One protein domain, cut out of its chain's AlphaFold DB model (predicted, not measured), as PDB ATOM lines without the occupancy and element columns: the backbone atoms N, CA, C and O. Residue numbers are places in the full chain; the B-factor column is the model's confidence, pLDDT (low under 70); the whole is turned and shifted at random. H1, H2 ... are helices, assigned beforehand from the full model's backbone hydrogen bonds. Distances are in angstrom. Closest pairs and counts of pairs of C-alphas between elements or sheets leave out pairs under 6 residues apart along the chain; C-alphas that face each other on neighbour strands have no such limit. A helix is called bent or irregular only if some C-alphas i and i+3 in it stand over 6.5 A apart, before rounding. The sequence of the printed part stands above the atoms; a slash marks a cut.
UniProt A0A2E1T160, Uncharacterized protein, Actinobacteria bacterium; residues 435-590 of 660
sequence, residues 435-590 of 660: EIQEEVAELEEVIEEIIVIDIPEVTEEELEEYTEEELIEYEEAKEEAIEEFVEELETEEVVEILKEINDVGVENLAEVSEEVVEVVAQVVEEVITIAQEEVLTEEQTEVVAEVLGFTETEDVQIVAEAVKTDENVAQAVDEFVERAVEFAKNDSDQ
ATOM      1  N   GLU A 435     151.844 320.497 210.301       73.81
ATOM      2  CA  GLU A 435     152.578 320.308 209.041       73.81
ATOM      3  C   GLU A 435     153.106 318.870 208.938       73.81
ATOM      4  O   GLU A 435     152.910 318.252 207.902       73.81
ATOM      5  N   ILE A 436     153.623 318.286 210.030       73.88
ATOM      6  CA  ILE A 436     154.038 316.867 210.068       73.88
ATOM      7  C   ILE A 436     152.866 315.945 209.696       73.88
ATOM      8  O   ILE A 436     153.012 315.059 208.867       73.88
ATOM      9  N   GLN A 437     151.660 316.202 210.217       76.00
ATOM     10  CA  GLN A 437     150.464 315.424 209.853       76.00
ATOM     11  C   GLN A 437     150.020 315.594 208.391       76.00
ATOM     12  O   GLN A 437     149.251 314.768 207.898       76.00
ATOM     13  N   GLU A 438     150.402 316.689 207.726       77.44
ATOM     14  CA  GLU A 438     150.132 316.884 206.297       77.44
ATOM     15  C   GLU A 438     151.125 316.051 205.476       77.44
ATOM     16  O   GLU A 438     150.673 315.265 204.652       77.44
ATOM     17  N   GLU A 439     152.421 316.119 205.793       77.88
ATOM     18  CA  GLU A 439     153.479 315.340 205.124       77.88
ATOM     19  C   GLU A 439     153.313 313.819 205.342       77.88
ATOM     20  O   GLU A 439     153.368 313.051 204.389       77.88
ATOM     21  N   VAL A 440     152.988 313.364 206.563       79.62
ATOM     22  CA  VAL A 440     152.690 311.944 206.866       79.62
ATOM     23  C   VAL A 440     151.545 311.415 205.991       79.62
ATOM     24  O   VAL A 440     151.599 310.295 205.490       79.62
ATOM     25  N   ALA A 441     150.508 312.229 205.773       79.38
ATOM     26  CA  ALA A 441     149.386 311.848 204.920       79.38
ATOM     27  C   ALA A 441     149.743 311.867 203.423       79.38
ATOM     28  O   ALA A 441     149.151 311.108 202.654       79.38
ATOM     29  N   GLU A 442     150.668 312.736 203.004       78.50
ATOM     30  CA  GLU A 442     151.201 312.747 201.637       78.50
ATOM     31  C   GLU A 442     152.059 311.499 201.380       78.50
ATOM     32  O   GLU A 442     151.835 310.832 200.369       78.50
ATOM     33  N   LEU A 443     152.916 311.101 202.328       81.38
ATOM     34  CA  LEU A 443     153.686 309.855 202.268       81.38
ATOM     35  C   LEU A 443     152.775 308.626 202.127       81.38
ATOM     36  O   LEU A 443     153.005 307.803 201.241       81.38
ATOM     37  N   GLU A 444     151.710 308.521 202.932       80.25
ATOM     38  CA  GLU A 444     150.725 307.436 202.801       80.25
ATOM     39  C   GLU A 444     150.050 307.434 201.416       80.25
ATOM     40  O   GLU A 444     149.899 306.373 200.814       80.25
ATOM     41  N   GLU A 445     149.679 308.598 200.864       79.94
ATOM     42  CA  GLU A 445     149.057 308.680 199.530       79.94
ATOM     43  C   GLU A 445     150.041 308.315 198.405       79.94
ATOM     44  O   GLU A 445     149.646 307.646 197.447       79.94
ATOM     45  N   VAL A 446     151.309 308.728 198.506       79.81
ATOM     46  CA  VAL A 446     152.360 308.394 197.530       79.81
ATOM     47  C   VAL A 446     152.633 306.896 197.539       79.81
ATOM     48  O   VAL A 446     152.646 306.267 196.478       79.81
ATOM     49  N   ILE A 447     152.781 306.322 198.730       77.81
ATOM     50  CA  ILE A 447     152.967 304.889 198.929       77.81
ATOM     51  C   ILE A 447     151.736 304.145 198.393       77.81
ATOM     52  O   ILE A 447     151.896 303.308 197.519       77.81
ATOM     53  N   GLU A 448     150.500 304.526 198.727       76.50
ATOM     54  CA  GLU A 448     149.286 303.917 198.145       76.50
ATOM     55  C   GLU A 448     149.140 304.095 196.610       76.50
ATOM     56  O   GLU A 448     148.490 303.276 195.950       76.50
ATOM     57  N   GLU A 449     149.673 305.167 196.009       73.75
ATOM     58  CA  GLU A 449     149.608 305.389 194.552       73.75
ATOM     59  C   GLU A 449     150.648 304.557 193.792       73.75
ATOM     60  O   GLU A 449     150.344 304.043 192.704       73.75
ATOM     61  N   ILE A 450     151.854 304.430 194.348       65.62
ATOM     62  CA  ILE A 450     152.936 303.613 193.787       65.62
ATOM     63  C   ILE A 450     152.605 302.130 193.988       65.62
ATOM     64  O   ILE A 450     152.726 301.330 193.057       65.62
ATOM     65  N   ILE A 451     152.096 301.783 195.168       63.53
ATOM     66  CA  ILE A 451     151.900 300.417 195.632       63.53
ATOM     67  C   ILE A 451     150.529 299.895 195.235       63.53
ATOM     68  O   ILE A 451     149.488 300.264 195.774       63.53
ATOM     69  N   VAL A 452     150.526 298.949 194.300       60.41
ATOM     70  CA  VAL A 452     149.354 298.117 194.012       60.41
ATOM     71  C   VAL A 452     149.678 296.689 194.427       60.41
ATOM     72  O   VAL A 452     149.759 295.803 193.575       60.41
ATOM     73  N   ILE A 453     149.895 296.460 195.723       60.69
ATOM     74  CA  ILE A 453     150.083 295.095 196.221       60.69
ATOM     75  C   ILE A 453     148.711 294.412 196.230       60.69
ATOM     76  O   ILE A 453     147.743 294.897 196.818       60.69
ATOM     77  N   ASP A 454     148.610 293.270 195.549       53.91
ATOM     78  CA  ASP A 454     147.439 292.386 195.592       53.91
ATOM     79  C   ASP A 454     147.472 291.561 196.908       53.91
ATOM     80  O   ASP A 454     147.450 290.328 196.886       53.91
ATOM     81  N   ILE A 455     147.525 292.228 198.070       57.19
ATOM     82  CA  ILE A 455     147.381 291.560 199.375       57.19
ATOM     83  C   ILE A 455     145.916 291.121 199.498       57.19
ATOM     84  O   ILE A 455     145.003 291.897 199.182       57.19
ATOM     85  N   PRO A 456     145.620 289.882 199.923       56.25
ATOM     86  CA  PRO A 456     144.253 289.531 200.269       56.25
ATOM     87  C   PRO A 456     143.760 290.457 201.393       56.25
ATOM     88  O   PRO A 456     144.212 290.332 202.520       56.25
ATOM     89  N   GLU A 457     142.807 291.355 201.101       57.03
ATOM     90  CA  GLU A 457     142.087 292.119 202.135       57.03
ATOM     91  C   GLU A 457     141.386 291.131 203.087       57.03
ATOM     92  O   GLU A 457     140.290 290.632 202.792       57.03
ATOM     93  N   VAL A 458     142.022 290.835 204.220       62.25
ATOM     94  CA  VAL A 458     141.441 290.085 205.336       62.25
ATOM     95  C   VAL A 458     140.991 291.104 206.374       62.25
ATOM     96  O   VAL A 458     141.726 292.011 206.749       62.25
ATOM     97  N   THR A 459     139.738 291.014 206.814       67.38
ATOM     98  CA  THR A 459     139.230 291.947 207.831       67.38
ATOM     99  C   THR A 459     139.789 291.616 209.220       67.38
ATOM    100  O   THR A 459     140.041 290.453 209.514       67.38
ATOM    101  N   GLU A 460     139.888 292.603 210.121       66.19
ATOM    102  CA  GLU A 460     140.260 292.368 211.535       66.19
ATOM    103  C   GLU A 460     139.416 291.249 212.187       66.19
ATOM    104  O   GLU A 460     139.922 290.445 212.963       66.19
ATOM    105  N   GLU A 461     138.124 291.149 211.837       68.56
ATOM    106  CA  GLU A 461     137.231 290.083 212.325       68.56
ATOM    107  C   GLU A 461     137.607 288.688 211.787       68.56
ATOM    108  O   GLU A 461     137.293 287.690 212.430       68.56
ATOM    109  N   GLU A 462     138.234 288.605 210.614       67.94
ATOM    110  CA  GLU A 462     138.707 287.352 210.017       67.94
ATOM    111  C   GLU A 462     140.081 286.952 210.575       67.94
ATOM    112  O   GLU A 462     140.261 285.774 210.875       67.94
ATOM    113  N   LEU A 463     140.984 287.911 210.829       71.38
ATOM    114  CA  LEU A 463     142.259 287.668 211.525       71.38
ATOM    115  C   LEU A 463     142.042 287.132 212.950       71.38
ATOM    116  O   LEU A 463     142.735 286.215 213.379       71.38
ATOM    117  N   GLU A 464     141.025 287.618 213.675       72.06
ATOM    118  CA  GLU A 464     140.658 287.066 214.994       72.06
ATOM    119  C   GLU A 464     140.149 285.608 214.936       72.06
ATOM    120  O   GLU A 464     140.127 284.915 215.960       72.06
ATOM    121  N   GLU A 465     139.688 285.140 213.770       77.12
ATOM    122  CA  GLU A 465     139.235 283.758 213.563       77.12
ATOM    123  C   GLU A 465     140.361 282.819 213.097       77.12
ATOM    124  O   GLU A 465     140.152 281.599 213.116       77.12
ATOM    125  N   TYR A 466     141.527 283.354 212.716       80.69
ATOM    126  CA  TYR A 466     142.671 282.564 212.266       80.69
ATOM    127  C   TYR A 466     143.313 281.803 213.431       80.69
ATOM    128  O   TYR A 466     143.336 282.238 214.586       80.69
ATOM    129  N   THR A 467     143.811 280.608 213.130       84.62
ATOM    130  CA  THR A 467     144.715 279.885 214.030       84.62
ATOM    131  C   THR A 467     146.118 280.501 214.002       84.62
ATOM    132  O   THR A 467     146.452 281.216 213.064       84.62
ATOM    133  N   GLU A 468     146.961 280.205 214.999       81.94
ATOM    134  CA  GLU A 468     148.361 280.680 215.033       81.94
ATOM    135  C   GLU A 468     149.127 280.319 213.745       81.94
ATOM    136  O   GLU A 468     149.851 281.149 213.216       81.94
ATOM    137  N   GLU A 469     148.902 279.126 213.182       81.00
ATOM    138  CA  GLU A 469     149.515 278.706 211.910       81.00
ATOM    139  C   GLU A 469     149.004 279.516 210.701       81.00
ATOM    140  O   GLU A 469     149.766 279.790 209.782       81.00
ATOM    141  N   GLU A 470     147.726 279.913 210.693       81.81
ATOM    142  CA  GLU A 470     147.123 280.692 209.596       81.81
ATOM    143  C   GLU A 470     147.508 282.180 209.656       81.81
ATOM    144  O   GLU A 470     147.537 282.836 208.618       81.81
ATOM    145  N   LEU A 471     147.790 282.713 210.852       80.50
ATOM    146  CA  LEU A 471     148.340 284.062 211.016       80.50
ATOM    147  C   LEU A 471     149.772 284.135 210.487       80.50
ATOM    148  O   LEU A 471     150.058 285.029 209.701       80.50
ATOM    149  N   ILE A 472     150.613 283.151 210.823       81.69
ATOM    150  CA  ILE A 472     151.985 283.062 210.299       81.69
ATOM    151  C   ILE A 472     151.970 282.962 208.767       81.69
ATOM    152  O   ILE A 472     152.658 283.726 208.107       81.69
ATOM    153  N   GLU A 473     151.134 282.094 208.179       82.56
ATOM    154  CA  GLU A 473     151.035 281.976 206.709       82.56
ATOM    155  C   GLU A 473     150.539 283.279 206.045       82.56
ATOM    156  O   GLU A 473     150.897 283.566 204.905       82.56
ATOM    157  N   TYR A 474     149.704 284.068 206.731       82.50
ATOM    158  CA  TYR A 474     149.245 285.366 206.232       82.50
ATOM    159  C   TYR A 474     150.325 286.451 206.332       82.50
ATOM    160  O   TYR A 474     150.481 287.209 205.379       82.50
ATOM    161  N   GLU A 475     151.047 286.520 207.453       80.38
ATOM    162  CA  GLU A 475     152.158 287.457 207.670       80.38
ATOM    163  C   GLU A 475     153.311 287.165 206.697       80.38
ATOM    164  O   GLU A 475     153.694 288.061 205.953       80.38
ATOM    165  N   GLU A 476     153.746 285.906 206.570       83.38
ATOM    166  CA  GLU A 476     154.772 285.497 205.592       83.38
ATOM    167  C   GLU A 476     154.353 285.842 204.148       83.38
ATOM    168  O   GLU A 476     155.145 286.351 203.361       83.38
ATOM    169  N   ALA A 477     153.087 285.603 203.781       82.25
ATOM    170  CA  ALA A 477     152.590 285.929 202.442       82.25
ATOM    171  C   ALA A 477     152.457 287.441 202.189       82.25
ATOM    172  O   ALA A 477     152.457 287.869 201.032       82.25
ATOM    173  N   LYS A 478     152.273 288.240 203.245       83.56
ATOM    174  CA  LYS A 478     152.246 289.704 203.173       83.56
ATOM    175  C   LYS A 478     153.660 290.235 202.948       83.56
ATOM    176  O   LYS A 478     153.844 291.037 202.038       83.56
ATOM    177  N   GLU A 479     154.622 289.743 203.719       83.31
ATOM    178  CA  GLU A 479     156.038 290.103 203.625       83.31
ATOM    179  C   GLU A 479     156.617 289.741 202.246       83.31
ATOM    180  O   GLU A 479     157.108 290.624 201.548       83.31
ATOM    181  N   GLU A 480     156.401 288.507 201.763       83.50
ATOM    182  CA  GLU A 480     156.833 288.064 200.417       83.50
ATOM    183  C   GLU A 480     156.219 288.933 199.300       83.50
ATOM    184  O   GLU A 480     156.855 289.216 198.284       83.50
ATOM    185  N   ALA A 481     154.969 289.385 199.472       83.94
ATOM    186  CA  ALA A 481     154.307 290.248 198.496       83.94
ATOM    187  C   ALA A 481     154.836 291.693 198.504       83.94
ATOM    188  O   ALA A 481     154.787 292.353 197.462       83.94
ATOM    189  N   ILE A 482     155.300 292.190 199.654       86.25
ATOM    190  CA  ILE A 482     155.955 293.497 199.770       86.25
ATOM    191  C   ILE A 482     157.350 293.423 199.140       86.25
ATOM    192  O   ILE A 482     157.663 294.267 198.303       86.25
ATOM    193  N   GLU A 483     158.133 292.392 199.465       85.50
ATOM    194  CA  GLU A 483     159.478 292.157 198.918       85.50
ATOM    195  C   GLU A 483     159.447 292.062 197.380       85.50
ATOM    196  O   GLU A 483     160.097 292.857 196.700       85.50
ATOM    197  N   GLU A 484     158.595 291.193 196.802       84.19
ATOM    198  CA  GLU A 484     158.460 291.059 195.335       84.19
ATOM    199  C   GLU A 484     158.054 292.390 194.680       84.19
ATOM    200  O   GLU A 484     158.478 292.703 193.566       84.19
ATOM    201  N   PHE A 485     157.225 293.190 195.355       84.94
ATOM    202  CA  PHE A 485     156.802 294.481 194.829       84.94
ATOM    203  C   PHE A 485     157.939 295.510 194.840       84.94
ATOM    204  O   PHE A 485     158.119 296.213 193.842       84.94
ATOM    205  N   VAL A 486     158.690 295.608 195.939       86.44
ATOM    206  CA  VAL A 486     159.790 296.571 196.091       86.44
ATOM    207  C   VAL A 486     160.952 296.227 195.153       86.44
ATOM    208  O   VAL A 486     161.452 297.133 194.486       86.44
ATOM    209  N   GLU A 487     161.290 294.942 194.981       85.38
ATOM    210  CA  GLU A 487     162.284 294.487 193.989       85.38
ATOM    211  C   GLU A 487     161.890 294.833 192.533       85.38
ATOM    212  O   GLU A 487     162.744 294.972 191.650       85.38
ATOM    213  N   GLU A 488     160.588 294.944 192.233       84.81
ATOM    214  CA  GLU A 488     160.094 295.313 190.900       84.81
ATOM    215  C   GLU A 488     160.090 296.833 190.636       84.81
ATOM    216  O   GLU A 488     159.911 297.238 189.475       84.81
ATOM    217  N   LEU A 489     160.283 297.674 191.662       86.81
ATOM    218  CA  LEU A 489     160.310 299.133 191.518       86.81
ATOM    219  C   LEU A 489     161.547 299.604 190.745       86.81
ATOM    220  O   LEU A 489     162.654 299.083 190.873       86.81
ATOM    221  N   GLU A 490     161.383 300.647 189.930       86.69
ATOM    222  CA  GLU A 490     162.535 301.268 189.275       86.69
ATOM    223  C   GLU A 490     163.299 302.153 190.283       86.69
ATOM    224  O   GLU A 490     162.713 302.747 191.190       86.69
ATOM    225  N   THR A 491     164.613 302.327 190.091       85.50
ATOM    226  CA  THR A 491     165.474 303.100 191.018       85.50
ATOM    227  C   THR A 491     164.983 304.530 191.278       85.50
ATOM    228  O   THR A 491     165.256 305.119 192.324       85.50
ATOM    229  N   GLU A 492     164.288 305.132 190.312       84.56
ATOM    230  CA  GLU A 492     163.696 306.455 190.459       84.56
ATOM    231  C   GLU A 492     162.482 306.471 191.398       84.56
ATOM    232  O   GLU A 492     162.291 307.481 192.069       84.56
ATOM    233  N   GLU A 493     161.701 305.388 191.450       86.25
ATOM    234  CA  GLU A 493     160.524 305.245 192.322       86.25
ATOM    235  C   GLU A 493     160.962 304.977 193.767       86.25
ATOM    236  O   GLU A 493     160.496 305.662 194.673       86.25
ATOM    237  N   VAL A 494     161.947 304.092 193.972       86.94
ATOM    238  CA  VAL A 494     162.579 303.841 195.286       86.94
ATOM    239  C   VAL A 494     163.096 305.148 195.899       86.94
ATOM    240  O   VAL A 494     162.812 305.473 197.049       86.94
ATOM    241  N   VAL A 495     163.801 305.968 195.112       87.44
ATOM    242  CA  VAL A 495     164.328 307.253 195.602       87.44
ATOM    243  C   VAL A 495     163.240 308.323 195.757       87.44
ATOM    244  O   VAL A 495     163.416 309.257 196.535       87.44
ATOM    245  N   GLU A 496     162.129 308.240 195.024       85.69
ATOM    246  CA  GLU A 496     160.983 309.134 195.241       85.69
ATOM    247  C   GLU A 496     160.340 308.856 196.604       85.69
ATOM    248  O   GLU A 496     160.147 309.800 197.363       85.69
ATOM    249  N   ILE A 497     160.159 307.582 196.969       86.50
ATOM    250  CA  ILE A 497     159.681 307.184 198.303       86.50
ATOM    251  C   ILE A 497     160.640 307.683 199.398       86.50
ATOM    252  O   ILE A 497     160.197 308.287 200.371       86.50
ATOM    253  N   LEU A 498     161.958 307.529 199.218       87.94
ATOM    254  CA  LEU A 498     162.956 308.016 200.187       87.94
ATOM    255  C   LEU A 498     162.966 309.537 200.369       87.94
ATOM    256  O   LEU A 498     163.292 310.010 201.453       87.94
ATOM    257  N   LYS A 499     162.600 310.317 199.348       86.12
ATOM    258  CA  LYS A 499     162.464 311.775 199.498       86.12
ATOM    259  C   LYS A 499     161.287 312.141 200.381       86.12
ATOM    260  O   LYS A 499     161.445 312.982 201.254       86.12
ATOM    261  N   GLU A 500     160.149 311.491 200.164       86.38
ATOM    262  CA  GLU A 500     158.963 311.700 200.994       86.38
ATOM    263  C   GLU A 500     159.237 311.258 202.443       86.38
ATOM    264  O   GLU A 500     158.877 311.961 203.381       86.38
ATOM    265  N   ILE A 501     159.964 310.150 202.645       87.69
ATOM    266  CA  ILE A 501     160.412 309.728 203.985       87.69
ATOM    267  C   ILE A 501     161.318 310.786 204.618       87.69
ATOM    268  O   ILE A 501     161.152 311.097 205.793       87.69
ATOM    269  N   ASN A 502     162.262 311.348 203.862       87.50
ATOM    270  CA  ASN A 502     163.159 312.383 204.367       87.50
ATOM    271  C   ASN A 502     162.412 313.669 204.760       87.50
ATOM    272  O   ASN A 502     162.741 314.286 205.767       87.50
ATOM    273  N   ASP A 503     161.399 314.059 203.982       84.81
ATOM    274  CA  ASP A 503     160.558 315.222 204.284       84.81
ATOM    275  C   ASP A 503     159.682 314.986 205.534       84.81
ATOM    276  O   ASP A 503     159.442 315.918 206.309       84.81
ATOM    277  N   VAL A 504     159.247 313.740 205.769       83.44
ATOM    278  CA  VAL A 504     158.499 313.329 206.971       83.44
ATOM    279  C   VAL A 504     159.401 313.153 208.199       83.44
ATOM    280  O   VAL A 504     158.975 313.482 209.305       83.44
ATOM    281  N   GLY A 505     160.626 312.660 208.026       82.19
ATOM    282  CA  GLY A 505     161.520 312.210 209.095       82.19
ATOM    283  C   GLY A 505     161.236 310.763 209.516       82.19
ATOM    284  O   GLY A 505     160.085 310.379 209.751       82.19
ATOM    285  N   VAL A 506     162.286 309.945 209.636       84.12
ATOM    286  CA  VAL A 506     162.183 308.508 209.977       84.12
ATOM    287  C   VAL A 506     161.537 308.312 211.355       84.12
ATOM    288  O   VAL A 506     160.754 307.388 211.568       84.12
ATOM    289  N   GLU A 507     161.784 309.230 212.283       79.44
ATOM    290  CA  GLU A 507     161.206 309.252 213.623       79.44
ATOM    291  C   GLU A 507     159.680 309.449 213.631       79.44
ATOM    292  O   GLU A 507     158.989 308.975 214.538       79.44
ATOM    293  N   ASN A 508     159.129 310.102 212.601       81.94
ATOM    294  CA  ASN A 508     157.693 310.366 212.487       81.94
ATOM    295  C   ASN A 508     156.937 309.221 211.793       81.94
ATOM    296  O   ASN A 508     155.704 309.217 211.783       81.94
ATOM    297  N   LEU A 509     157.644 308.189 211.311       85.19
ATOM    298  CA  LEU A 509     157.023 306.966 210.794       85.19
ATOM    299  C   LEU A 509     156.243 306.197 211.877       85.19
ATOM    300  O   LEU A 509     155.398 305.367 211.566       85.19
ATOM    301  N   ALA A 510     156.425 306.511 213.163       82.19
ATOM    302  CA  ALA A 510     155.557 305.987 214.220       82.19
ATOM    303  C   ALA A 510     154.080 306.428 214.084       82.19
ATOM    304  O   ALA A 510     153.208 305.847 214.738       82.19
ATOM    305  N   GLU A 511     153.794 307.470 213.290       81.31
ATOM    306  CA  GLU A 511     152.438 307.972 213.040       81.31
ATOM    307  C   GLU A 511     151.756 307.350 211.807       81.31
ATOM    308  O   GLU A 511     150.532 307.475 211.694       81.31
ATOM    309  N   VAL A 512     152.504 306.670 210.922       84.00
ATOM    310  CA  VAL A 512     151.947 305.962 209.750       84.00
ATOM    311  C   VAL A 512     151.405 304.575 210.122       84.00
ATOM    312  O   VAL A 512     151.600 304.073 211.232       84.00
ATOM    313  N   SER A 513     150.691 303.936 209.192       83.12
ATOM    314  CA  SER A 513     150.270 302.536 209.353       83.12
ATOM    315  C   SER A 513     151.448 301.542 209.373       83.12
ATOM    316  O   SER A 513     152.465 301.768 208.725       83.12
ATOM    317  N   GLU A 514     151.291 300.408 210.069       81.50
ATOM    318  CA  GLU A 514     152.313 299.340 210.143       81.50
ATOM    319  C   GLU A 514     152.703 298.809 208.750       81.50
ATOM    320  O   GLU A 514     153.874 298.575 208.489       81.50
ATOM    321  N   GLU A 515     151.746 298.717 207.820       81.12
ATOM    322  CA  GLU A 515     152.001 298.315 206.426       81.12
ATOM    323  C   GLU A 515     152.948 299.282 205.704       81.12
ATOM    324  O   GLU A 515     153.793 298.863 204.920       81.12
ATOM    325  N   VAL A 516     152.825 300.581 205.982       83.81
ATOM    326  CA  VAL A 516     153.711 301.598 205.410       83.81
ATOM    327  C   VAL A 516     155.111 301.469 206.006       83.81
ATOM    328  O   VAL A 516     156.077 301.562 205.260       83.81
ATOM    329  N   VAL A 517     155.235 301.205 207.310       86.69
ATOM    330  CA  VAL A 517     156.543 300.994 207.962       86.69
ATOM    331  C   VAL A 517     157.276 299.793 207.363       86.69
ATOM    332  O   VAL A 517     158.447 299.928 207.017       86.69
ATOM    333  N   GLU A 518     156.589 298.662 207.177       86.38
ATOM    334  CA  GLU A 518     157.158 297.454 206.553       86.38
ATOM    335  C   GLU A 518     157.638 297.731 205.122       86.38
ATOM    336  O   GLU A 518     158.743 297.345 204.744       86.38
ATOM    337  N   VAL A 519     156.850 298.463 204.324       87.19
ATOM    338  CA  VAL A 519     157.296 298.859 202.984       87.19
ATOM    339  C   VAL A 519     158.516 299.776 203.054       87.19
ATOM    340  O   VAL A 519     159.441 299.621 202.261       87.19
ATOM    341  N   VAL A 520     158.526 300.750 203.965       88.56
ATOM    342  CA  VAL A 520     159.652 301.680 204.107       88.56
ATOM    343  C   VAL A 520     160.928 300.932 204.502       88.56
ATOM    344  O   VAL A 520     161.979 301.231 203.937       88.56
ATOM    345  N   ALA A 521     160.843 299.941 205.394       89.88
ATOM    346  CA  ALA A 521     161.964 299.065 205.742       89.88
ATOM    347  C   ALA A 521     162.525 298.358 204.498       89.88
ATOM    348  O   ALA A 521     163.708 298.499 204.184       89.88
ATOM    349  N   GLN A 522     161.648 297.734 203.711       90.38
ATOM    350  CA  GLN A 522     162.026 297.049 202.473       90.38
ATOM    351  C   GLN A 522     162.615 298.001 201.415       90.38
ATOM    352  O   GLN A 522     163.587 297.680 200.736       90.38
ATOM    353  N   VAL A 523     162.094 299.226 201.299       90.38
ATOM    354  CA  VAL A 523     162.643 300.268 200.408       90.38
ATOM    355  C   VAL A 523     164.057 300.693 200.832       90.38
ATOM    356  O   VAL A 523     164.894 300.984 199.970       90.38
ATOM    357  N   VAL A 524     164.338 300.739 202.140       91.19
ATOM    358  CA  VAL A 524     165.673 301.046 202.678       91.19
ATOM    359  C   VAL A 524     166.658 299.903 202.414       91.19
ATOM    360  O   VAL A 524     167.798 300.166 202.020       91.19
ATOM    361  N   GLU A 525     166.237 298.649 202.560       90.94
ATOM    362  CA  GLU A 525     167.068 297.497 202.195       90.94
ATOM    363  C   GLU A 525     167.377 297.494 200.690       90.94
ATOM    364  O   GLU A 525     168.543 297.446 200.275       90.94
ATOM    365  N   GLU A 526     166.345 297.652 199.859       90.06
ATOM    366  CA  GLU A 526     166.485 297.617 198.406       90.06
ATOM    367  C   GLU A 526     167.384 298.746 197.893       90.06
ATOM    368  O   GLU A 526     168.211 298.528 197.005       90.06
ATOM    369  N   VAL A 527     167.323 299.957 198.464       89.88
ATOM    370  CA  VAL A 527     168.218 301.038 198.014       89.88
ATOM    371  C   VAL A 527     169.690 300.750 198.318       89.88
ATOM    372  O   VAL A 527     170.568 301.134 197.533       89.88
ATOM    373  N   ILE A 528     169.976 300.045 199.417       90.56
ATOM    374  CA  ILE A 528     171.326 299.575 199.730       90.56
ATOM    375  C   ILE A 528     171.742 298.483 198.742       90.56
ATOM    376  O   ILE A 528     172.863 298.546 198.229       90.56
ATOM    377  N   THR A 529     170.852 297.552 198.394       89.12
ATOM    378  CA  THR A 529     171.087 296.533 197.357       89.12
ATOM    379  C   THR A 529     171.360 297.165 195.986       89.12
ATOM    380  O   THR A 529     172.378 296.859 195.355       89.12
ATOM    381  N   ILE A 530     170.560 298.146 195.559       87.94
ATOM    382  CA  ILE A 530     170.786 298.922 194.327       87.94
ATOM    383  C   ILE A 530     172.162 299.603 194.360       87.94
ATOM    384  O   ILE A 530     172.896 299.564 193.366       87.94
ATOM    385  N   ALA A 531     172.551 300.196 195.496       86.00
ATOM    386  CA  ALA A 531     173.851 300.848 195.661       86.00
ATOM    387  C   ALA A 531     175.046 299.873 195.568       86.00
ATOM    388  O   ALA A 531     176.175 300.303 195.292       86.00
ATOM    389  N   GLN A 532     174.824 298.565 195.754       86.12
ATOM    390  CA  GLN A 532     175.843 297.531 195.539       86.12
ATOM    391  C   GLN A 532     176.061 297.212 194.059       86.12
ATOM    392  O   GLN A 532     177.194 296.923 193.646       86.12
ATOM    393  N   GLU A 533     174.987 297.208 193.267       83.62
ATOM    394  CA  GLU A 533     175.017 296.791 191.864       83.62
ATOM    395  C   GLU A 533     175.326 297.947 190.911       83.62
ATOM    396  O   GLU A 533     176.074 297.788 189.930       83.62
ATOM    397  N   GLU A 534     174.776 299.123 191.206       83.00
ATOM    398  CA  GLU A 534     174.832 300.300 190.355       83.00
ATOM    399  C   GLU A 534     175.315 301.543 191.112       83.00
ATOM    400  O   GLU A 534     175.210 301.679 192.326       83.00
ATOM    401  N   VAL A 535     175.893 302.491 190.370       77.75
ATOM    402  CA  VAL A 535     176.319 303.771 190.948       77.75
ATOM    403  C   VAL A 535     175.135 304.726 190.902       77.75
ATOM    404  O   VAL A 535     174.788 305.212 189.820       77.75
ATOM    405  N   LEU A 536     174.563 305.009 192.072       86.56
ATOM    406  CA  LEU A 536     173.550 306.043 192.262       86.56
ATOM    407  C   LEU A 536     174.061 307.418 191.788       86.56
ATOM    408  O   LEU A 536     175.264 307.704 191.757       86.56
ATOM    409  N   THR A 537     173.145 308.283 191.359       87.69
ATOM    410  CA  THR A 537     173.485 309.675 191.028       87.69
ATOM    411  C   THR A 537     173.722 310.501 192.295       87.69
ATOM    412  O   THR A 537     173.207 310.156 193.347       87.69
ATOM    413  N   GLU A 538     174.447 311.625 192.191       84.81
ATOM    414  CA  GLU A 538     174.735 312.516 193.338       84.81
ATOM    415  C   GLU A 538     173.459 312.895 194.119       84.81
ATOM    416  O   GLU A 538     173.454 312.819 195.338       84.81
ATOM    417  N   GLU A 539     172.362 313.211 193.418       85.19
ATOM    418  CA  GLU A 539     171.071 313.549 194.044       85.19
ATOM    419  C   GLU A 539     170.405 312.342 194.730       85.19
ATOM    420  O   GLU A 539     169.668 312.520 195.690       85.19
ATOM    421  N   GLN A 540     170.622 311.119 194.235       87.25
ATOM    422  CA  GLN A 540     170.071 309.907 194.853       87.25
ATOM    423  C   GLN A 540     170.882 309.511 196.089       87.25
ATOM    424  O   GLN A 540     170.303 309.171 197.111       87.25
ATOM    425  N   THR A 541     172.213 309.594 196.021       86.69
ATOM    426  CA  THR A 541     173.088 309.295 197.161       86.69
ATOM    427  C   THR A 541     172.904 310.293 198.301       86.69
ATOM    428  O   THR A 541     172.992 309.895 199.453       86.69
ATOM    429  N   GLU A 542     172.626 311.565 197.997       87.88
ATOM    430  CA  GLU A 542     172.317 312.585 199.010       87.88
ATOM    431  C   GLU A 542     171.059 312.222 199.809       87.88
ATOM    432  O   GLU A 542     171.119 312.189 201.030       87.88
ATOM    433  N   VAL A 543     169.973 311.832 199.131       88.31
ATOM    434  CA  VAL A 543     168.726 311.403 199.794       88.31
ATOM    435  C   VAL A 543     168.944 310.158 200.653       88.31
ATOM    436  O   VAL A 543     168.503 310.113 201.794       88.31
ATOM    437  N   VAL A 544     169.642 309.148 200.126       88.06
ATOM    438  CA  VAL A 544     169.920 307.910 200.877       88.06
ATOM    439  C   VAL A 544     170.786 308.195 202.104       88.06
ATOM    440  O   VAL A 544     170.552 307.627 203.165       88.06
ATOM    441  N   ALA A 545     171.778 309.078 201.971       87.31
ATOM    442  CA  ALA A 545     172.630 309.470 203.085       87.31
ATOM    443  C   ALA A 545     171.831 310.171 204.189       87.31
ATOM    444  O   ALA A 545     172.017 309.845 205.354       87.31
ATOM    445  N   GLU A 546     170.929 311.082 203.824       88.00
ATOM    446  CA  GLU A 546     170.107 311.830 204.778       88.00
ATOM    447  C   GLU A 546     169.151 310.906 205.548       88.00
ATOM    448  O   GLU A 546     169.154 310.925 206.777       88.00
ATOM    449  N   VAL A 547     168.450 309.998 204.853       88.56
ATOM    450  CA  VAL A 547     167.535 309.021 205.481       88.56
ATOM    451  C   VAL A 547     168.260 308.086 206.456       88.56
ATOM    452  O   VAL A 547     167.730 307.763 207.515       88.56
ATOM    453  N   LEU A 548     169.478 307.650 206.126       88.56
ATOM    454  CA  LEU A 548     170.278 306.773 206.995       88.56
ATOM    455  C   LEU A 548     171.013 307.534 208.116       88.56
ATOM    456  O   LEU A 548     171.638 306.910 208.982       88.56
ATOM    457  N   GLY A 549     170.946 308.867 208.107       84.81
ATOM    458  CA  GLY A 549     171.603 309.735 209.081       84.81
ATOM    459  C   GLY A 549     173.116 309.858 208.889       84.81
ATOM    460  O   GLY A 549     173.836 310.006 209.875       84.81
ATOM    461  N   PHE A 550     173.616 309.766 207.651       85.25
ATOM    462  CA  PHE A 550     175.035 309.945 207.336       85.25
ATOM    463  C   PHE A 550     175.418 311.400 207.094       85.25
ATOM    464  O   PHE A 550     174.769 312.136 206.351       85.25
ATOM    465  N   THR A 551     176.575 311.787 207.628       79.12
ATOM    466  CA  THR A 551     177.158 313.119 207.398       79.12
ATOM    467  C   THR A 551     177.880 313.267 206.052       79.12
ATOM    468  O   THR A 551     177.970 314.381 205.524       79.12
ATOM    469  N   GLU A 552     178.394 312.175 205.475       77.88
ATOM    470  CA  GLU A 552     179.071 312.162 204.172       77.88
ATOM    471  C   GLU A 552     178.372 311.199 203.196       77.88
ATOM    472  O   GLU A 552     178.125 310.038 203.508       77.88
ATOM    473  N   THR A 553     178.105 311.641 201.962       83.12
ATOM    474  CA  THR A 553     177.437 310.810 200.935       83.12
ATOM    475  C   THR A 553     178.233 309.564 200.541       83.12
ATOM    476  O   THR A 553     177.678 308.571 200.072       83.12
ATOM    477  N   GLU A 554     179.551 309.603 200.725       81.00
ATOM    478  CA  GLU A 554     180.457 308.484 200.504       81.00
ATOM    479  C   GLU A 554     180.190 307.310 201.461       81.00
ATOM    480  O   GLU A 554     180.480 306.165 201.096       81.00
ATOM    481  N   ASP A 555     179.601 307.568 202.633       82.12
ATOM    482  CA  ASP A 555     179.306 306.544 203.639       82.12
ATOM    483  C   ASP A 555     178.234 305.553 203.158       82.12
ATOM    484  O   ASP A 555     178.307 304.371 203.491       82.12
ATOM    485  N   VAL A 556     177.335 305.966 202.254       84.06
ATOM    486  CA  VAL A 556     176.358 305.068 201.605       84.06
ATOM    487  C   VAL A 556     177.061 303.921 200.876       84.06
ATOM    488  O   VAL A 556     176.663 302.762 200.974       84.06
ATOM    489  N   GLN A 557     178.152 304.223 200.165       80.62
ATOM    490  CA  GLN A 557     178.915 303.201 199.447       80.62
ATOM    491  C   GLN A 557     179.738 302.322 200.397       80.62
ATOM    492  O   GLN A 557     179.989 301.157 200.085       80.62
ATOM    493  N   ILE A 558     180.163 302.866 201.540       78.31
ATOM    494  CA  ILE A 558     180.854 302.101 202.583       78.31
ATOM    495  C   ILE A 558     179.899 301.066 203.178       78.31
ATOM    496  O   ILE A 558     180.257 299.891 203.228       78.31
ATOM    497  N   VAL A 559     178.676 301.468 203.532       82.62
ATOM    498  CA  VAL A 559     177.659 300.556 204.072       82.62
ATOM    499  C   VAL A 559     177.239 299.509 203.047       82.62
ATOM    500  O   VAL A 559     177.250 298.324 203.369       82.62
ATOM    501  N   ALA A 560     176.988 299.900 201.796       82.31
ATOM    502  CA  ALA A 560     176.644 298.946 200.739       82.31
ATOM    503  C   ALA A 560     177.727 297.866 200.533       82.31
ATOM    504  O   ALA A 560     177.418 296.703 200.275       82.31
ATOM    505  N   GLU A 561     179.012 298.212 200.661       77.56
ATOM    506  CA  GLU A 561     180.081 297.209 200.599       77.56
ATOM    507  C   GLU A 561     180.200 296.398 201.900       77.56
ATOM    508  O   GLU A 561     180.470 295.199 201.832       77.56
ATOM    509  N   ALA A 562     179.967 297.020 203.061       75.88
ATOM    510  CA  ALA A 562     180.058 296.375 204.369       75.88
ATOM    511  C   ALA A 562     178.996 295.282 204.569       75.88
ATOM    512  O   ALA A 562     179.347 294.217 205.073       75.88
ATOM    513  N   VAL A 563     177.761 295.477 204.084       80.75
ATOM    514  CA  VAL A 563     176.665 294.481 204.155       80.75
ATOM    515  C   VAL A 563     177.066 293.114 203.573       80.75
ATOM    516  O   VAL A 563     176.606 292.077 204.037       80.75
ATOM    517  N   LYS A 564     177.982 293.062 202.593       76.38
ATOM    518  CA  LYS A 564     178.448 291.792 201.988       76.38
ATOM    519  C   LYS A 564     179.340 290.964 202.902       76.38
ATOM    520  O   LYS A 564     179.539 289.774 202.655       76.38
ATOM    521  N   THR A 565     179.988 291.623 203.849       70.75
ATOM    522  CA  THR A 565     181.016 291.024 204.699       70.75
ATOM    523  C   THR A 565     180.597 290.967 206.154       70.75
ATOM    524  O   THR A 565     181.099 290.098 206.858       70.75
ATOM    525  N   ASP A 566     179.711 291.873 206.574       70.19
ATOM    526  CA  ASP A 566     179.345 292.124 207.958       70.19
ATOM    527  C   ASP A 566     177.866 291.885 208.234       70.19
ATOM    528  O   ASP A 566     177.007 292.673 207.845       70.19
ATOM    529  N   GLU A 567     177.606 290.793 208.957       77.25
ATOM    530  CA  GLU A 567     176.277 290.374 209.400       77.25
ATOM    531  C   GLU A 567     175.629 291.398 210.338       77.25
ATOM    532  O   GLU A 567     174.444 291.671 210.195       77.25
ATOM    533  N   ASN A 568     176.397 292.049 211.220       77.94
ATOM    534  CA  ASN A 568     175.852 293.078 212.109       77.94
ATOM    535  C   ASN A 568     175.421 294.321 211.317       77.94
ATOM    536  O   ASN A 568     174.440 294.970 211.670       77.94
ATOM    537  N   VAL A 569     176.147 294.671 210.247       81.69
ATOM    538  CA  VAL A 569     175.770 295.791 209.367       81.69
ATOM    539  C   VAL A 569     174.586 295.415 208.480       81.69
ATOM    540  O   VAL A 569     173.714 296.254 208.278       81.69
ATOM    541  N   ALA A 570     174.525 294.176 207.986       83.62
ATOM    542  CA  ALA A 570     173.378 293.671 207.234       83.62
ATOM    543  C   ALA A 570     172.098 293.695 208.082       83.62
ATOM    544  O   ALA A 570     171.122 294.327 207.693       83.62
ATOM    545  N   GLN A 571     172.152 293.115 209.284       83.06
ATOM    546  CA  GLN A 571     171.040 293.126 210.234       83.06
ATOM    547  C   GLN A 571     170.655 294.554 210.645       83.06
ATOM    548  O   GLN A 571     169.486 294.853 210.852       83.06
ATOM    549  N   ALA A 572     171.624 295.469 210.735       85.00
ATOM    550  CA  ALA A 572     171.327 296.861 211.052       85.00
ATOM    551  C   ALA A 572     170.590 297.603 209.945       85.00
ATOM    552  O   ALA A 572     169.843 298.512 210.278       85.00
ATOM    553  N   VAL A 573     170.815 297.267 208.671       89.00
ATOM    554  CA  VAL A 573     170.066 297.849 207.546       89.00
ATOM    555  C   VAL A 573     168.629 297.330 207.539       89.00
ATOM    556  O   VAL A 573     167.719 298.138 207.379       89.00
ATOM    557  N   ASP A 574     168.451 296.032 207.781       90.38
ATOM    558  CA  ASP A 574     167.150 295.355 207.871       90.38
ATOM    559  C   ASP A 574     166.292 295.928 209.020       90.38
ATOM    560  O   ASP A 574     165.214 296.485 208.819       90.38
ATOM    561  N   GLU A 575     166.840 295.961 210.239       89.31
ATOM    562  CA  GLU A 575     166.110 296.422 211.428       89.31
ATOM    563  C   GLU A 575     166.119 297.955 211.619       89.31
ATOM    564  O   GLU A 575     165.577 298.460 212.610       89.31
ATOM    565  N   PHE A 576     166.744 298.732 210.721       92.69
ATOM    566  CA  PHE A 576     166.958 300.175 210.917       92.69
ATOM    567  C   PHE A 576     165.651 300.933 211.154       92.69
ATOM    568  O   PHE A 576     165.529 301.673 212.133       92.69
ATOM    569  N   VAL A 577     164.682 300.755 210.254       90.12
ATOM    570  CA  VAL A 577     163.418 301.503 210.263       90.12
ATOM    571  C   VAL A 577     162.585 301.126 211.485       90.12
ATOM    572  O   VAL A 577     162.045 302.001 212.164       90.12
ATOM    573  N   GLU A 578     162.533 299.839 211.823       89.50
ATOM    574  CA  GLU A 578     161.805 299.355 212.995       89.50
ATOM    575  C   GLU A 578     162.401 299.893 214.297       89.50
ATOM    576  O   GLU A 578     161.674 300.418 215.152       89.50
ATOM    577  N   ARG A 579     163.733 299.828 214.434       88.81
ATOM    578  CA  ARG A 579     164.446 300.373 215.594       88.81
ATOM    579  C   ARG A 579     164.295 301.888 215.678       88.81
ATOM    580  O   ARG A 579     164.077 302.394 216.775       88.81
ATOM    581  N   ALA A 580     164.321 302.607 214.555       87.62
ATOM    582  CA  ALA A 580     164.095 304.052 214.523       87.62
ATOM    583  C   ALA A 580     162.689 304.423 215.018       87.62
ATOM    584  O   ALA A 580     162.533 305.304 215.870       87.62
ATOM    585  N   VAL A 581     161.664 303.704 214.550       88.12
ATOM    586  CA  VAL A 581     160.268 303.890 214.976       88.12
ATOM    587  C   VAL A 581     160.091 303.570 216.461       88.12
ATOM    588  O   VAL A 581     159.405 304.300 217.184       88.12
ATOM    589  N   GLU A 582     160.693 302.487 216.949       86.00
ATOM    590  CA  GLU A 582     160.606 302.112 218.361       86.00
ATOM    591  C   GLU A 582     161.402 303.068 219.260       86.00
ATOM    592  O   GLU A 582     160.942 303.418 220.354       86.00
ATOM    593  N   PHE A 583     162.551 303.557 218.795       84.12
ATOM    594  CA  PHE A 583     163.328 304.585 219.477       84.12
ATOM    595  C   PHE A 583     162.512 305.871 219.621       84.12
ATOM    596  O   PHE A 583     162.348 306.354 220.741       84.12
ATOM    597  N   ALA A 584     161.881 306.347 218.542       83.62
ATOM    598  CA  ALA A 584     161.059 307.559 218.547       83.62
ATOM    599  C   ALA A 584     159.880 307.499 219.541       83.62
ATOM    600  O   ALA A 584     159.516 308.507 220.157       83.62
ATOM    601  N   LYS A 585     159.296 306.311 219.772       81.38
ATOM    602  CA  LYS A 585     158.250 306.120 220.803       81.38
ATOM    603  C   LYS A 585     158.782 306.289 222.229       81.38
ATOM    604  O   LYS A 585     158.011 306.647 223.129       81.38
ATOM    605  N   ASN A 586     160.055 305.973 222.451       76.94
ATOM    606  CA  ASN A 586     160.674 305.886 223.771       76.94
ATOM    607  C   ASN A 586     161.494 307.140 224.132       76.94
ATOM    608  O   ASN A 586     161.466 307.552 225.297       76.94
ATOM    609  N   ASP A 587     162.160 307.762 223.159       65.19
ATOM    610  CA  ASP A 587     162.952 308.986 223.300       65.19
ATOM    611  C   ASP A 587     162.833 309.844 222.023       65.19
ATOM    612  O   ASP A 587     163.307 309.469 220.958       65.19
ATOM    613  N   SER A 588     162.147 310.987 222.120       61.50
ATOM    614  CA  SER A 588     161.747 311.810 220.964       61.50
ATOM    615  C   SER A 588     162.698 312.966 220.649       61.50
ATOM    616  O   SER A 588     162.421 313.751 219.749       61.50
ATOM    617  N   ASP A 589     163.750 313.154 221.451       66.50
ATOM    618  CA  ASP A 589     164.576 314.370 221.406       66.50
ATOM    619  C   ASP A 589     165.935 314.139 220.709       66.50
ATOM    620  O   ASP A 589     166.778 315.042 220.699       66.50
ATOM    621  N   GLN A 590     166.179 312.937 220.170       68.88
ATOM    622  CA  GLN A 590     167.421 312.557 219.489       68.88
ATOM    623  C   GLN A 590     167.121 311.881 218.151       68.88
ATOM    624  O   GLN A 590     166.191 311.086 218.049       68.88
TER     625      GLN A 590
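What this domain is: This is residues 435 to 590 of the 660 residues of an uncharacterized protein of Actinobacteria bacterium (UniProt A0A2E1T160). The long helix H6 runs through the middle of a body of crossed helices, with H4, H9, H10 and the last part of H3 packed round it and H8 across its last turns. H1 and H7 pack on H4, H5 packs on both H1 and H10, and H2 with the first part of H3 reaches away from the body at one end of the longest axis. The printed part has 156 residues with ten named helices, H1 to H10 in order, and no named strand; the class is all helix. The whole is compact, with a radius of gyration of the C-alphas of 16.2 A and spans of 50 by 37 by 30 A.

How they stand to each other: H1, residues 435 to 450, touches H4, residues 491 to 504, opposite ways at a shallow tilt of 19 degrees; the closest C-alphas are those of Glu 439 and Val 504, 5.7 A. H2, residues 460 to 463, touches no helix. H3, residues 468 to 487, touches H6, residues 514 to 533, with residues 479 to 487 alone, at a steep tilt of 44 degrees; the closest C-alphas are those of Val 486 and Val 523, 6.4 A. H4 touches H6 at 50 degrees, a steep tilt, closest at the C-alphas of Val 494 and Val 523, 6.2 A. H4 also touches H7, residues 538 to 547, closest at the C-alphas of Asn 502 and Val 547, 5.6 A. H5, residues 506 to 511, touches H10, residues 576 to 586, closest at the C-alphas of Glu 507 and Ala 584, 5.2 A. H6 is the hub, touching five helices, among them H8, residues 554 to 562, about perpendicular at 90 degrees, with the C-alphas of Gln 532 and Ala 560 closest, 5.4 A. It also touches H9, residues 567 to 574, closest at the C-alphas of Glu 525 and Asp 574, 6.1 A, and H10, at those of Ala 521 and Val 577, 5.3 A. H1 and H10 are apart. In H3, H4, H6, H8, H9 and H10 every O i to N i+4 pair is within hydrogen-bond range; in H1 11 of 12 are, in H7 5 of 6, and in H5 0 of 2, with 2 of 3 O i to N i+3 pairs; H2 is too short for an i+4 pair.

Where its parts are: H1 begins at C-alpha 435, (152.578, 320.308, 209.041), and is 22.6 A long. H3 measures 28.8 A, H4 20.2 A and H6 29.3 A. H5 is only just irregular: C-alphas 507 and 510 are 6.6 A apart. H10 ends at C-alpha 586, (160.674, 305.886, 223.771).

The domain as a whole: The two C-alphas farthest apart are those of Glu 465 and Glu 538, 50.0 A. The printed part has no cut and no long link. Its mean pLDDT is 81.3; residues 450 to 462 and 587 to 590 are under 70.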